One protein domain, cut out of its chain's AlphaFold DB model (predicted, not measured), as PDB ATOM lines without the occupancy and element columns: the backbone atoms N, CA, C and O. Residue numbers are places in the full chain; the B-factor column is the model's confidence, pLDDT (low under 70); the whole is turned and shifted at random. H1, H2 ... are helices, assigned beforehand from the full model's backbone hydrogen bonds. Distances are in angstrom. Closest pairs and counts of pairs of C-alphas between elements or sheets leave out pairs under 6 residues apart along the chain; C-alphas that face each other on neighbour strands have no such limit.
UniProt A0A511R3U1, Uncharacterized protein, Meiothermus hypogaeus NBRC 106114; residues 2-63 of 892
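Overview. This is residues 2 to 63 of the 892 residues of an uncharacterized protein of Meiothermus hypogaeus NBRC 106114 (UniProt A0A511R3U1). Three helices fold back and forth in a zigzag, with H2 in the middle packing on H1 at one side and H3 at the other. The printed part has 62 residues, with H1, H2 and H3 in that order and no named strand; the class is all helix. It is compact, with a radius of gyration of the C-alphas of 11.2 A and spans of 31 by 24 by 16 A.

Arrangement. H1, residues 4 to 16, touches H2, residues 26 to 41, closest at the C-alphas of Gly 13 and Ile 32, 6.2 A apart. This helical hairpin runs opposite ways at a steep tilt of 44 degrees. H2 and H3, residues 47 to 60, form another, opposite ways at a shallow tilt of 30 degrees; the closest C-alphas, of Leu 41 and Ala 50, are 5.5 A apart. H1 and H3 are apart. Every O i to N i+4 pair is within hydrogen-bond range in H1 and H3, and 9 of 12 in H2.

Along the chain. H1 begins at C-alpha 4 (-1.562, -58.391, 9.626) and measures 18.1 A. H2, 20.0 A, has a kink of 29 degrees near residue 35. H3, 19.8 A, ends at C-alpha 60 (4.776, -39.701, 7.904).

Size, cuts and confidence. The C-alphas farthest apart, of Lys 23 and Ser 46, are 31.6 A apart. The printed part has no cut and no long link. Sixteen residues have pLDDT under 70, among them 17 to 23.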
ATOM      1  N   LEU A   2       2.545 -52.663   7.244       58.72
ATOM      2  CA  LEU A   2       3.112 -53.364   8.425       58.72
ATOM      3  C   LEU A   2       2.819 -54.877   8.570       58.72
ATOM      4  O   LEU A   2       3.430 -55.534   9.416       58.72
ATOM      5  N   GLY A   3       1.911 -55.445   7.772       63.44
ATOM      6  CA  GLY A   3       1.482 -56.849   7.888       63.44
ATOM      7  C   GLY A   3       0.466 -57.101   9.016       63.44
ATOM      8  O   GLY A   3       0.359 -56.328   9.966       63.44
ATOM      9  N   GLU A   4      -0.298 -58.188   8.896       71.06
ATOM     10  CA  GLU A   4      -1.562 -58.391   9.626       71.06
ATOM     11  C   GLU A   4      -1.409 -58.470  11.148       71.06
ATOM     12  O   GLU A   4      -2.092 -57.738  11.854       71.06
ATOM     13  N   ARG A   5      -0.466 -59.265  11.680       64.81
ATOM     14  CA  ARG A   5      -0.218 -59.311  13.140       64.81
ATOM     15  C   ARG A   5       0.125 -57.940  13.724       64.81
ATOM     16  O   ARG A   5      -0.344 -57.593  14.798       64.81
ATOM     17  N   THR A   6       0.905 -57.142  12.999       68.81
ATOM     18  CA  THR A   6       1.305 -55.801  13.446       68.81
ATOM     19  C   THR A   6       0.115 -54.834  13.446       68.81
ATOM     20  O   THR A   6       0.051 -53.943  14.288       68.81
ATOM     21  N   ARG A   7      -0.853 -55.038  12.539       72.00
ATOM     22  CA  ARG A   7      -2.153 -54.350  12.546       72.00
ATOM     23  C   ARG A   7      -3.011 -54.794  13.737       72.00
ATOM     24  O   ARG A   7      -3.477 -53.927  14.464       72.00
ATOM     25  N   MET A   8      -3.135 -56.101  13.993       74.94
ATOM     26  CA  MET A   8      -3.857 -56.620  15.166       74.94
ATOM     27  C   MET A   8      -3.284 -56.069  16.478       74.94
ATOM     28  O   MET A   8      -4.046 -55.693  17.355       74.94
ATOM     29  N   VAL A   9      -1.955 -55.966  16.615       76.31
ATOM     30  CA  VAL A   9      -1.308 -55.396  17.814       76.31
ATOM     31  C   VAL A   9      -1.542 -53.886  17.950       76.31
ATOM     32  O   VAL A   9      -1.579 -53.377  19.070       76.31
ATOM     33  N   LEU A  10      -1.749 -53.162  16.847       74.38
ATOM     34  CA  LEU A  10      -2.139 -51.750  16.884       74.38
ATOM     35  C   LEU A  10      -3.620 -51.598  17.275       74.38
ATOM     36  O   LEU A  10      -3.923 -50.814  18.167       74.38
ATOM     37  N   GLU A  11      -4.518 -52.396  16.694       76.06
ATOM     38  CA  GLU A  11      -5.949 -52.444  17.048       76.06
ATOM     39  C   GLU A  11      -6.163 -52.884  18.515       76.06
ATOM     40  O   GLU A  11      -6.964 -52.297  19.239       76.06
ATOM     41  N   GLU A  12      -5.382 -53.853  18.993       77.31
ATOM     42  CA  GLU A  12      -5.315 -54.292  20.393       77.31
ATOM     43  C   GLU A  12      -4.707 -53.215  21.311       77.31
ATOM     44  O   GLU A  12      -5.172 -53.017  22.432       77.31
ATOM     45  N   GLY A  13      -3.698 -52.473  20.843       73.25
ATOM     46  CA  GLY A  13      -3.134 -51.327  21.560       73.25
ATOM     47  C   GLY A  13      -4.149 -50.199  21.757       73.25
ATOM     48  O   GLY A  13      -4.242 -49.647  22.851       73.25
ATOM     49  N   VAL A  14      -4.951 -49.915  20.728       76.19
ATOM     50  CA  VAL A  14      -6.065 -48.954  20.763       76.19
ATOM     51  C   VAL A  14      -7.164 -49.427  21.726       76.19
ATOM     52  O   VAL A  14      -7.552 -48.677  22.622       76.19
ATOM     53  N   ARG A  15      -7.575 -50.706  21.652       74.69
ATOM     54  CA  ARG A  15      -8.515 -51.318  22.615       74.69
ATOM     55  C   ARG A  15      -8.037 -51.219  24.065       74.69
ATOM     56  O   ARG A  15      -8.837 -50.909  24.940       74.69
ATOM     57  N   ARG A  16      -6.743 -51.436  24.328       74.25
ATOM     58  CA  ARG A  16      -6.149 -51.353  25.678       74.25
ATOM     59  C   ARG A  16      -6.096 -49.942  26.260       74.25
ATOM     60  O   ARG A  16      -5.941 -49.817  27.470       74.25
ATOM     61  N   LEU A  17      -6.233 -48.903  25.436       68.38
ATOM     62  CA  LEU A  17      -6.442 -47.530  25.907       68.38
ATOM     63  C   LEU A  17      -7.931 -47.190  26.111       68.38
ATOM     64  O   LEU A  17      -8.228 -46.111  26.611       68.38
ATOM     65  N   GLY A  18      -8.861 -48.082  25.745       59.94
ATOM     66  CA  GLY A  18     -10.308 -47.861  25.862       59.94
ATOM     67  C   GLY A  18     -10.885 -46.873  24.839       59.94
ATOM     68  O   GLY A  18     -11.990 -46.371  25.028       59.94
ATOM     69  N   ILE A  19     -10.141 -46.568  23.773       67.88
ATOM     70  CA  ILE A  19     -10.435 -45.478  22.832       67.88
ATOM     71  C   ILE A  19     -10.788 -46.061  21.456       67.88
ATOM     72  O   ILE A  19     -10.204 -47.050  21.020       67.88
ATOM     73  N   SER A  20     -11.763 -45.469  20.759       62.38
ATOM     74  CA  SER A  20     -12.098 -45.826  19.370       62.38
ATOM     75  C   SER A  20     -10.996 -45.355  18.407       62.38
ATOM     76  O   SER A  20     -10.432 -44.288  18.644       62.38
ATOM     77  N   PRO A  21     -10.704 -46.066  17.299       61.69
ATOM     78  CA  PRO A  21      -9.612 -45.697  16.388       61.69
ATOM     79  C   PRO A  21      -9.716 -44.252  15.872       61.69
ATOM     80  O   PRO A  21      -8.702 -43.568  15.768       61.69
ATOM     81  N   ASP A  22     -10.936 -43.754  15.666       59.78
ATOM     82  CA  ASP A  22     -11.232 -42.397  15.179       59.78
ATOM     83  C   ASP A  22     -11.022 -41.289  16.234       59.78
ATOM     84  O   ASP A  22     -11.200 -40.109  15.943       59.78
ATOM     85  N   LYS A  23     -10.660 -41.658  17.474       62.84
ATOM     86  CA  LYS A  23     -10.391 -40.752  18.608       62.84
ATOM     87  C   LYS A  23      -8.959 -40.878  19.155       62.84
ATOM     88  O   LYS A  23      -8.677 -40.374  20.239       62.84
ATOM     89  N   LEU A  24      -8.064 -41.569  18.446       70.62
ATOM     90  CA  LEU A  24      -6.692 -41.793  18.902       70.62
ATOM     91  C   LEU A  24      -5.859 -40.501  18.828       70.62
ATOM     92  O   LEU A  24      -5.603 -39.988  17.740       70.62
ATOM     93  N   ASP A  25      -5.395 -40.001  19.976       65.75
ATOM     94  CA  ASP A  25      -4.532 -38.814  20.019       65.75
ATOM     95  C   ASP A  25      -3.103 -39.107  19.511       65.75
ATOM     96  O   ASP A  25      -2.585 -40.220  19.630       65.75
ATOM     97  N   ALA A  26      -2.424 -38.075  19.004       70.06
ATOM     98  CA  ALA A  26      -1.046 -38.138  18.532       70.06
ATOM     99  C   ALA A  26      -0.063 -38.662  19.599       70.06
ATOM    100  O   ALA A  26       0.798 -39.484  19.278       70.06
ATOM    101  N   SER A  27      -0.206 -38.261  20.870       66.94
ATOM    102  CA  SER A  27       0.661 -38.760  21.952       66.94
ATOM    103  C   SER A  27       0.420 -40.246  22.250       66.94
ATOM    104  O   SER A  27       1.352 -41.000  22.530       66.94
ATOM    105  N   GLN A  28      -0.827 -40.701  22.118       73.56
ATOM    106  CA  GLN A  28      -1.222 -42.094  22.321       73.56
ATOM    107  C   GLN A  28      -0.749 -42.976  21.161       73.56
ATOM    108  O   GLN A  28      -0.194 -44.053  21.390       73.56
ATOM    109  N   ALA A  29      -0.886 -42.492  19.923       71.50
ATOM    110  CA  ALA A  29      -0.325 -43.118  18.732       71.50
ATOM    111  C   ALA A  29       1.203 -43.253  18.838       71.50
ATOM    112  O   ALA A  29       1.739 -44.330  18.570       71.50
ATOM    113  N   GLU A  30       1.909 -42.217  19.311       80.06
ATOM    114  CA  GLU A  30       3.352 -42.281  19.564       80.06
ATOM    115  C   GLU A  30       3.714 -43.365  20.589       80.06
ATOM    116  O   GLU A  30       4.631 -44.156  20.354       80.06
ATOM    117  N   VAL A  31       2.978 -43.452  21.701       80.06
ATOM    118  CA  VAL A  31       3.203 -44.460  22.749       80.06
ATOM    119  C   VAL A  31       2.929 -45.883  22.243       80.06
ATOM    120  O   VAL A  31       3.732 -46.782  22.515       80.06
ATOM    121  N   ILE A  32       1.857 -46.107  21.474       81.44
ATOM    122  CA  ILE A  32       1.566 -47.408  20.842       81.44
ATOM    123  C   ILE A  32       2.684 -47.782  19.861       81.44
ATOM    124  O   ILE A  32       3.206 -48.902  19.922       81.44
ATOM    125  N   LEU A  33       3.105 -46.847  19.003       81.56
ATOM    126  CA  LEU A  33       4.159 -47.078  18.018       81.56
ATOM    127  C   LEU A  33       5.504 -47.393  18.695       81.56
ATOM    128  O   LEU A  33       6.091 -48.444  18.436       81.56
ATOM    129  N   LYS A  34       5.963 -46.548  19.627       82.44
ATOM    130  CA  LYS A  34       7.264 -46.696  20.307       82.44
ATOM    131  C   LYS A  34       7.335 -47.847  21.318       82.44
ATOM    132  O   LYS A  34       8.445 -48.249  21.663       82.44
ATOM    133  N   ARG A  35       6.208 -48.387  21.810       81.12
ATOM    134  CA  ARG A  35       6.204 -49.477  22.816       81.12
ATOM    135  C   ARG A  35       5.683 -50.810  22.284       81.12
ATOM    136  O   ARG A  35       6.369 -51.816  22.439       81.12
ATOM    137  N   LEU A  36       4.494 -50.837  21.680       79.25
ATOM    138  CA  LEU A  36       3.857 -52.079  21.219       79.25
ATOM    139  C   LEU A  36       4.375 -52.471  19.830       79.25
ATOM    140  O   LEU A  36       4.939 -53.551  19.662       79.25
ATOM    141  N   VAL A  37       4.271 -51.562  18.857       77.81
ATOM    142  CA  VAL A  37       4.711 -51.827  17.475       77.81
ATOM    143  C   VAL A  37       6.235 -51.968  17.396       77.81
ATOM    144  O   VAL A  37       6.723 -52.816  16.654       77.81
ATOM    145  N   TYR A  38       7.001 -51.235  18.212       82.31
ATOM    146  CA  TYR A  38       8.449 -51.436  18.348       82.31
ATOM    147  C   TYR A  38       8.825 -52.846  18.801       82.31
ATOM    148  O   TYR A  38       9.696 -53.465  18.190       82.31
ATOM    149  N   ARG A  39       8.150 -53.378  19.827       80.88
ATOM    150  CA  ARG A  39       8.416 -54.728  20.337       80.88
ATOM    151  C   ARG A  39       8.102 -55.798  19.288       80.88
ATOM    152  O   ARG A  39       8.885 -56.726  19.130       80.88
ATOM    153  N   GLU A  40       7.024 -55.625  18.523       80.94
ATOM    154  CA  GLU A  40       6.704 -56.497  17.386       80.94
ATOM    155  C   GLU A  40       7.724 -56.381  16.245       80.94
ATOM    156  O   GLU A  40       8.165 -57.397  15.708       80.94
ATOM    157  N   LEU A  41       8.143 -55.167  15.874       78.88
ATOM    158  CA  LEU A  41       9.134 -54.962  14.813       78.88
ATOM    159  C   LEU A  41      10.504 -55.543  15.193       78.88
ATOM    160  O   LEU A  41      11.148 -56.147  14.338       78.88
ATOM    161  N   GLN A  42      10.904 -55.488  16.468       82.06
ATOM    162  CA  GLN A  42      12.107 -56.172  16.965       82.06
ATOM    163  C   GLN A  42      12.089 -57.701  16.765       82.06
ATOM    164  O   GLN A  42      13.157 -58.307  16.729       82.06
ATOM    165  N   THR A  43      10.923 -58.341  16.592       80.75
ATOM    166  CA  THR A  43      10.852 -59.782  16.256       80.75
ATOM    167  C   THR A  43      11.131 -60.081  14.777       80.75
ATOM    168  O   THR A  43      11.352 -61.237  14.421       80.75
ATOM    169  N   LYS A  44      11.119 -59.059  13.908       75.19
ATOM    170  CA  LYS A  44      11.220 -59.187  12.439       75.19
ATOM    171  C   LYS A  44      12.435 -58.479  11.833       75.19
ATOM    172  O   LYS A  44      12.825 -58.803  10.716       75.19
ATOM    173  N   MET A  45      13.009 -57.496  12.523       81.31
ATOM    174  CA  MET A  45      14.151 -56.702  12.057       81.31
ATOM    175  C   MET A  45      15.022 -56.234  13.230       81.31
ATOM    176  O   MET A  45      14.593 -56.240  14.382       81.31
ATOM    177  N   SER A  46      16.260 -55.823  12.941       81.31
ATOM    178  CA  SER A  46      17.208 -55.395  13.979       81.31
ATOM    179  C   SER A  46      16.701 -54.165  14.759       81.31
ATOM    180  O   SER A  46      15.965 -53.348  14.197       81.31
ATOM    181  N   PRO A  47      17.111 -53.963  16.029       80.19
ATOM    182  CA  PRO A  47      16.606 -52.858  16.854       80.19
ATOM    183  C   PRO A  47      16.771 -51.469  16.222       80.19
ATOM    184  O   PRO A  47      15.884 -50.629  16.354       80.19
ATOM    185  N   ASN A  48      17.865 -51.236  15.491       78.31
ATOM    186  CA  ASN A  48      18.112 -49.957  14.818       78.31
ATOM    187  C   ASN A  48      17.207 -49.765  13.587       78.31
ATOM    188  O   ASN A  48      16.707 -48.664  13.376       78.31
ATOM    189  N   ALA A  49      16.928 -50.831  12.825       80.31
ATOM    190  CA  ALA A  49      15.958 -50.786  11.730       80.31
ATOM    191  C   ALA A  49      14.527 -50.571  12.256       80.31
ATOM    192  O   ALA A  49      13.796 -49.735  11.729       80.31
ATOM    193  N   ALA A  50      14.158 -51.249  13.349       81.25
ATOM    194  CA  ALA A  50      12.867 -51.073  14.011       81.25
ATOM    195  C   ALA A  50      12.671 -49.639  14.543       81.25
ATOM    196  O   ALA A  50      11.588 -49.083  14.383       81.25
ATOM    197  N   ARG A  51      13.712 -49.013  15.122       81.00
ATOM    198  CA  ARG A  51      13.679 -47.590  15.521       81.00
ATOM    199  C   ARG A  51      13.508 -46.672  14.319       81.00
ATOM    200  O   ARG A  51      12.545 -45.911  14.282       81.00
ATOM    201  N   SER A  52      14.384 -46.799  13.322       81.56
ATOM    202  CA  SER A  52      14.363 -45.951  12.128       81.56
ATOM    203  C   SER A  52      13.018 -46.022  11.400       81.56
ATOM    204  O   SER A  52      12.477 -44.978  11.045       81.56
ATOM    205  N   ARG A  53      12.409 -47.213  11.269       80.44
ATOM    206  CA  ARG A  53      11.092 -47.353  10.628       80.44
ATOM    207  C   ARG A  53       9.950 -46.733  11.443       80.44
ATOM    208  O   ARG A  53       8.952 -46.319  10.864       80.44
ATOM    209  N   ILE A  54      10.072 -46.647  12.767       80.81
ATOM    210  CA  ILE A  54       9.080 -45.975  13.621       80.81
ATOM    211  C   ILE A  54       9.257 -44.464  13.589       80.81
ATOM    212  O   ILE A  54       8.267 -43.749  13.531       80.81
ATOM    213  N   GLU A  55      10.492 -43.969  13.575       79.31
ATOM    214  CA  GLU A  55      10.783 -42.545  13.377       79.31
ATOM    215  C   GLU A  55      10.316 -42.071  11.991       79.31
ATOM    216  O   GLU A  55       9.756 -40.984  11.873       79.31
ATOM    217  N   GLU A  56      10.445 -42.919  10.967       79.75
ATOM    218  CA  GLU A  56       9.869 -42.714   9.635       79.75
ATOM    219  C   GLU A  56       8.333 -42.634   9.689       79.75
ATOM    220  O   GLU A  56       7.774 -41.634   9.253       79.75
ATOM    221  N   MET A  57       7.643 -43.600  10.312       77.25
ATOM    222  CA  MET A  57       6.174 -43.567  10.453       77.25
ATOM    223  C   MET A  57       5.668 -42.393  11.309       77.25
ATOM    224  O   MET A  57       4.636 -41.803  11.006       77.25
ATOM    225  N   LEU A  58       6.389 -42.004  12.365       77.19
ATOM    226  CA  LEU A  58       6.054 -40.824  13.173       77.19
ATOM    227  C   LEU A  58       6.272 -39.514  12.408       77.19
ATOM    228  O   LEU A  58       5.614 -38.521  12.714       77.19
ATOM    229  N   ARG A  59       7.167 -39.507  11.412       74.69
ATOM    230  CA  ARG A  59       7.363 -38.392  10.482       74.69
ATOM    231  C   ARG A  59       6.309 -38.388   9.367       74.69
ATOM    232  O   ARG A  59       5.801 -37.315   9.069       74.69
ATOM    233  N   GLU A  60       5.924 -39.548   8.824       73.12
ATOM    234  CA  GLU A  60       4.776 -39.701   7.904       73.12
ATOM    235  C   GLU A  60       3.469 -39.193   8.549       73.12
ATOM    236  O   GLU A  60       2.669 -38.538   7.889       73.12
ATOM    237  N   LEU A  61       3.280 -39.441   9.851       65.50
ATOM    238  CA  LEU A  61       2.126 -38.977  10.633       65.50
ATOM    239  C   LEU A  61       2.259 -37.533  11.166       65.50
ATOM    240  O   LEU A  61       1.322 -37.026  11.778       65.50
ATOM    241  N   GLY A  62       3.408 -36.869  10.987       58.19
ATOM    242  CA  GLY A  62       3.653 -35.506  11.488       58.19
ATOM    243  C   GLY A  62       3.783 -35.368  13.016       58.19
ATOM    244  O   GLY A  62       3.783 -34.253  13.531       58.19
ATOM    245  N   ILE A  63       3.906 -36.481  13.746       64.12
ATOM    246  CA  ILE A  63       3.941 -36.535  15.219       64.12
ATOM    247  C   ILE A  63       5.369 -36.316  15.758       64.12
ATOM    248  O   ILE A  63       5.549 -35.781  16.850       64.12
TER     249      ILE A  63